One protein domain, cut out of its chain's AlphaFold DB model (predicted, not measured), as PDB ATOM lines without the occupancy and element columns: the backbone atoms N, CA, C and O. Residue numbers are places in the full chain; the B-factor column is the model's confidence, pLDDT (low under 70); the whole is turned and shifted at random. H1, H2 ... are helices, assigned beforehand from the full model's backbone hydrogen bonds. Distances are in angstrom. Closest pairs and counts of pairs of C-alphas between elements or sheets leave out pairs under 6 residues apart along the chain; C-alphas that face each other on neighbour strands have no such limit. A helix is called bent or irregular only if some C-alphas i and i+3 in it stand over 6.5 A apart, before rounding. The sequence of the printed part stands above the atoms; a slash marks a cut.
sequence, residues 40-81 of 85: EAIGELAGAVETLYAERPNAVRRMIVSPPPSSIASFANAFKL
ATOM      1  N   GLU A  40      99.871 100.767 145.478       97.25
ATOM      2  CA  GLU A  40     100.656 101.992 145.665       97.25
ATOM      3  C   GLU A  40     100.509 102.941 144.471       97.25
ATOM      4  O   GLU A  40     100.177 104.105 144.660       97.25
ATOM      5  N   ALA A  41     100.604 102.421 143.243       96.31
ATOM      6  CA  ALA A  41     100.441 103.213 142.023       96.31
ATOM      7  C   ALA A  41      99.074 103.923 141.939       96.31
ATOM      8  O   ALA A  41      98.990 105.068 141.499       96.31
ATOM      9  N   ILE A  42      97.986 103.275 142.379       95.44
ATOM     10  CA  ILE A  42      96.663 103.920 142.445       95.44
ATOM     11  C   ILE A  42      96.662 105.030 143.506       95.44
ATOM     12  O   ILE A  42      96.101 106.101 143.273       95.44
ATOM     13  N   GLY A  43      97.305 104.793 144.651       97.06
ATOM     14  CA  GLY A  43      97.467 105.795 145.703       97.06
ATOM     15  C   GLY A  43      98.262 107.020 145.242       97.06
ATOM     16  O   GLY A  43      97.838 108.148 145.485       97.06
ATOM     17  N   GLU A  44      99.361 106.813 144.518       97.25
ATOM     18  CA  GLU A  44     100.169 107.888 143.931       97.25
ATOM     19  C   GLU A  44      99.368 108.714 142.922       97.25
ATOM     20  O   GLU A  44      99.393 109.944 142.967       97.25
ATOM     21  N   LEU A  45      98.601 108.055 142.045       95.25
ATOM     22  CA  LEU A  45      97.722 108.742 141.098       95.25
ATOM     23  C   LEU A  45      96.668 109.585 141.820       95.25
ATOM     24  O   LEU A  45      96.439 110.734 141.439       95.25
ATOM     25  N   ALA A  46      96.045 109.047 142.870       94.69
ATOM     26  CA  ALA A  46      95.075 109.786 143.672       94.69
ATOM     27  C   ALA A  46      95.708 111.024 144.334       94.69
ATOM     28  O   ALA A  46      95.143 112.116 144.242       94.69
ATOM     29  N   GLY A  47      96.906 110.889 144.914       96.19
ATOM     30  CA  GLY A  47      97.645 112.010 145.508       96.19
ATOM     31  C   GLY A  47      98.091 113.060 144.482       96.19
ATOM     32  O   GLY A  47      98.025 114.265 144.741       96.19
ATOM     33  N   ALA A  48      98.481 112.639 143.278       95.56
ATOM     34  CA  ALA A  48      98.808 113.555 142.187       95.56
ATOM     35  C   ALA A  48      97.575 114.347 141.722       95.56
ATOM     36  O   ALA A  48      97.663 115.553 141.482       95.56
ATOM     37  N   VAL A  49      96.410 113.694 141.634       92.56
ATOM     38  CA  VAL A  49      95.137 114.355 141.305       92.56
ATOM     39  C   VAL A  49      94.735 115.351 142.391       92.56
ATOM     40  O   VAL A  49      94.320 116.461 142.057       92.56
ATOM     41  N   GLU A  50      94.880 114.994 143.668       94.94
ATOM     42  CA  GLU A  50      94.623 115.899 144.796       94.94
ATOM     43  C   GLU A  50      95.501 117.154 144.710       94.94
ATOM     44  O   GLU A  50      94.984 118.275 144.732       94.94
ATOM     45  N   THR A  51      96.809 116.968 144.513       96.56
ATOM     46  CA  THR A  51      97.776 118.065 144.348       96.56
ATOM     47  C   THR A  51      97.396 118.967 143.174       96.56
ATOM     48  O   THR A  51      97.286 120.186 143.317       96.56
ATOM     49  N   LEU A  52      97.095 118.377 142.013       95.06
ATOM     50  CA  LEU A  52      96.707 119.124 140.817       95.06
ATOM     51  C   LEU A  52      95.396 119.902 141.018       95.06
ATOM     52  O   LEU A  52      95.251 121.021 140.517       95.06
ATOM     53  N   TYR A  53      94.432 119.326 141.738       93.31
ATOM     54  CA  TYR A  53      93.170 119.991 142.053       93.31
ATOM     55  C   TYR A  53      93.372 121.165 143.015       93.31
ATOM     56  O   TYR A  53      92.729 122.199 142.835       93.31
ATOM     57  N   ALA A  54      94.273 121.038 143.993       94.94
ATOM     58  CA  ALA A  54      94.630 122.124 144.902       94.94
ATOM     59  C   ALA A  54      95.293 123.298 144.160       94.94
ATOM     60  O   ALA A  54      94.932 124.452 144.383       94.94
ATOM     61  N   GLU A  55      96.207 123.012 143.230       97.38
ATOM     62  CA  GLU A  55      96.901 124.041 142.447       97.38
ATOM     63  C   GLU A  55      96.009 124.699 141.385       97.38
ATOM     64  O   GLU A  55      96.121 125.898 141.118       97.38
ATOM     65  N   ARG A  56      95.148 123.918 140.714       95.56
ATOM     66  CA  ARG A  56      94.417 124.358 139.510       95.56
ATOM     67  C   ARG A  56      92.943 123.930 139.514       95.56
ATOM     68  O   ARG A  56      92.471 123.347 138.529       95.56
ATOM     69  N   PRO A  57      92.153 124.284 140.541       93.62
ATOM     70  CA  PRO A  57      90.809 123.735 140.743       93.62
ATOM     71  C   PRO A  57      89.866 123.987 139.558       93.62
ATOM     72  O   PRO A  57      89.136 123.094 139.130       93.62
ATOM     73  N   ASN A  58      89.903 125.184 138.964       95.19
ATOM     74  CA  ASN A  58      89.047 125.528 137.822       95.19
ATOM     75  C   ASN A  58      89.419 124.753 136.548       95.19
ATOM     76  O   ASN A  58      88.532 124.346 135.797       95.19
ATOM     77  N   ALA A  59      90.713 124.531 136.305       91.19
ATOM     78  CA  ALA A  59      91.172 123.769 135.147       91.19
ATOM     79  C   ALA A  59      90.774 122.295 135.274       91.19
ATOM     80  O   ALA A  59      90.239 121.723 134.326       91.19
ATOM     81  N   VAL A  60      90.948 121.710 136.464       92.00
ATOM     82  CA  VAL A  60      90.578 120.314 136.717       92.00
ATOM     83  C   VAL A  60      89.064 120.113 136.642       92.00
ATOM     84  O   VAL A  60      88.613 119.194 135.965       92.00
ATOM     85  N   ARG A  61      88.251 121.005 137.227       91.06
ATOM     86  CA  ARG A  61      86.781 120.940 137.083       91.06
ATOM     87  C   ARG A  61      86.349 120.988 135.625       91.06
ATOM     88  O   ARG A  61      85.509 120.192 135.220       91.06
ATOM     89  N   ARG A  62      86.941 121.889 134.830       90.06
ATOM     90  CA  ARG A  62      86.678 121.958 133.387       90.06
ATOM     91  C   ARG A  62      87.049 120.659 132.689       90.06
ATOM     92  O   ARG A  62      86.278 120.210 131.855       90.06
ATOM     93  N   MET A  63      88.181 120.054 133.031       87.12
ATOM     94  CA  MET A  63      88.604 118.773 132.466       87.12
ATOM     95  C   MET A  63      87.613 117.644 132.781       87.12
ATOM     96  O   MET A  63      87.298 116.870 131.889       87.12
ATOM     97  N   ILE A  64      87.075 117.593 134.004       84.12
ATOM     98  CA  ILE A  64      86.095 116.578 134.431       84.12
ATOM     99  C   ILE A  64      84.770 116.696 133.660       84.12
ATOM    100  O   ILE A  64      84.186 115.681 133.294       84.12
ATOM    101  N   VAL A  65      84.280 117.920 133.427       85.44
ATOM    102  CA  VAL A  65      82.987 118.142 132.746       85.44
ATOM    103  C   VAL A  65      83.103 118.212 131.225       85.44
ATOM    104  O   VAL A  65      82.091 118.142 130.529       85.44
ATOM    105  N   SER A  66      84.316 118.399 130.696       80.88
ATOM    106  CA  SER A  66      84.529 118.466 129.252       80.88
ATOM    107  C   SER A  66      84.356 117.074 128.644       80.88
ATOM    108  O   SER A  66      84.854 116.101 129.211       80.88
ATOM    109  N   PRO A  67      83.702 116.958 127.476       68.12
ATOM    110  CA  PRO A  67      83.659 115.691 126.769       68.12
ATOM    111  C   PRO A  67      85.093 115.222 126.491       68.12
ATOM    112  O   PRO A  67      85.932 116.045 126.102       68.12
ATOM    113  N   PRO A  68      85.403 113.926 126.686       62.31
ATOM    114  CA  PRO A  68      86.726 113.418 126.377       62.31
ATOM    115  C   PRO A  68      87.035 113.681 124.898       62.31
ATOM    116  O   PRO A  68      86.132 113.583 124.057       62.31
ATOM    117  N   PRO A  69      88.295 113.998 124.548       61.72
ATOM    118  CA  PRO A  69      88.682 114.077 123.150       61.72
ATOM    119  C   PRO A  69      88.327 112.745 122.479       61.72
ATOM    120  O   PRO A  69      88.587 111.667 123.023       61.72
ATOM    121  N   SER A  70      87.691 112.831 121.310       61.44
ATOM    122  CA  SER A  70      87.083 111.702 120.589       61.44
ATOM    123  C   SER A  70      88.022 110.503 120.405       61.44
ATOM    124  O   SER A  70      87.559 109.366 120.338       61.44
ATOM    125  N   SER A  71      89.336 110.731 120.390       63.53
ATOM    126  CA  SER A  71      90.372 109.702 120.286       63.53
ATOM    127  C   SER A  71      90.447 108.763 121.497       63.53
ATOM    128  O   SER A  71      90.588 107.557 121.309       63.53
ATOM    129  N   ILE A  72      90.297 109.266 122.729       63.66
ATOM    130  CA  ILE A  72      90.387 108.445 123.954       63.66
ATOM    131  C   ILE A  72      89.131 107.584 124.120       63.66
ATOM    132  O   ILE A  72      89.225 106.400 124.437       63.66
ATOM    133  N   ALA A  73      87.955 108.153 123.842       60.94
ATOM    134  CA  ALA A  73      86.699 107.404 123.849       60.94
ATOM    135  C   ALA A  73      86.687 106.310 122.765       60.94
ATOM    136  O   ALA A  73      86.258 105.186 123.023       60.94
ATOM    137  N   SER A  74      87.220 106.611 121.574       59.25
ATOM    138  CA  SER A  74      87.343 105.640 120.479       59.25
ATOM    139  C   SER A  74      88.317 104.508 120.817       59.25
ATOM    140  O   SER A  74      88.008 103.346 120.565       59.25
ATOM    141  N   PHE A  75      89.455 104.820 121.450       63.09
ATOM    142  CA  PHE A  75      90.412 103.814 121.917       63.09
ATOM    143  C   PHE A  75      89.790 102.898 122.978       63.09
ATOM    144  O   PHE A  75      89.837 101.681 122.833       63.09
ATOM    145  N   ALA A  76      89.128 103.452 123.999       66.56
ATOM    146  CA  ALA A  76      88.463 102.652 125.032       66.56
ATOM    147  C   ALA A  76      87.347 101.752 124.460       66.56
ATOM    148  O   ALA A  76      87.213 100.597 124.868       66.56
ATOM    149  N   ASN A  77      86.577 102.245 123.483       62.12
ATOM    150  CA  ASN A  77      85.555 101.451 122.796       62.12
ATOM    151  C   ASN A  77      86.148 100.302 121.967       62.12
ATOM    152  O   ASN A  77      85.549  99.227 121.919       62.12
ATOM    153  N   ALA A  78      87.334 100.480 121.379       63.91
ATOM    154  CA  ALA A  78      88.007  99.423 120.624       63.91
ATOM    155  C   ALA A  78      88.369  98.204 121.496       63.91
ATOM    156  O   ALA A  78      88.350  97.078 121.006       63.91
ATOM    157  N   PHE A  79      88.636  98.398 122.794       64.44
ATOM    158  CA  PHE A  79      88.887  97.283 123.720       64.44
ATOM    159  C   PHE A  79      87.610  96.667 124.295       64.44
ATOM    160  O   PHE A  79      87.605  95.475 124.594       64.44
ATOM    161  N   LYS A  80      86.517  97.433 124.405       58.06
ATOM    162  CA  LYS A  80      85.217  96.897 124.845       58.06
ATOM    163  C   LYS A  80      84.632  95.902 123.839       58.06
ATOM    164  O   LYS A  80      84.124  94.870 124.263       58.06
ATOM    165  N   LEU A  81      84.801  96.142 122.535       52.19
ATOM    166  CA  LEU A  81      84.305  95.256 121.468       52.19
ATOM    167  C   LEU A  81      84.927  93.843 121.491       52.19
ATOM    168  O   LEU A  81      84.365  92.917 120.919       52.19
TER     169      LEU A  81
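Overview. This is residues 40 to 81 of the 85 residues of an uncharacterized protein of Sphingomonas xinjiangensis (UniProt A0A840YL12). Three helices make a flat, wide-open U: H1, the longest helix, is one arm, H2 and the link after it make the base, and H3 is the second arm, with an empty space between the two arms. H1 and H2 meet at a corner without clearly touching, and H3 touches no helix. The printed part has 42 residues with three named helices, in the order H1, H2, H3, and no named strand; the class is all helix. The whole is only just loose, close to extended, with a radius of gyration of the C-alphas of 13.4 A, and the C-alphas span 36 by 27 by 10 A along their three main axes.

Arrangement. H1, residues 40 to 55, is near H2, residues 57 to 65. The two are close but not clearly touching, with 2 pairs of C-alphas within 8 A. Their closest C-alphas are those of Tyr 53 and Val 60, 5.9 A apart. Their lines stand at a steep tilt of 61 degrees, and they run opposite ways, with their centres 14.6 A apart. H3, residues 70 to 81, is apart from H1 and also from H2, which it follows in the chain. Residues 40 to 48 of H1 stand free, and so do residues 54 to 59, of which 57 to 59 belong to H2. Residues 62 to 81 stand free too, of which 62 to 65 belong to H2 and 70 to 81 to H3. In H1, H2 and H3 every pair of O i and N i+4 is within hydrogen-bond range.

Along the chain. H1 runs from Glu 40 to Glu 55, 22.6 A from first to last C-alpha, and begins with C-alpha 40 at (100.656, 101.992, 145.665). H2 runs from Pro 57 to Val 65, 12.5 A long, and begins with C-alpha 57 at (90.809, 123.735, 140.743). H3 runs from Ser 70 to Leu 81, 16.7 A long, and ends with C-alpha 81 at (84.305, 95.256, 121.468). The three helices are not bent.

Size, cuts and confidence. The two C-alphas farthest apart are those of Glu 55 and Leu 81, at 37.8 A, while the first and last printed C-alphas, of Glu 40 and Leu 81, are 30.0 A apart. The printed part has no cut. The link from H1 to H2, one residue, and the link from H2 to H3, four residues, are both tight. The mean pLDDT of the printed part is 82.1; it is 96 in H1, 90 in H2 and 62 in H3. Residues 67 to 81 are under 70, so the model's confidence is low there.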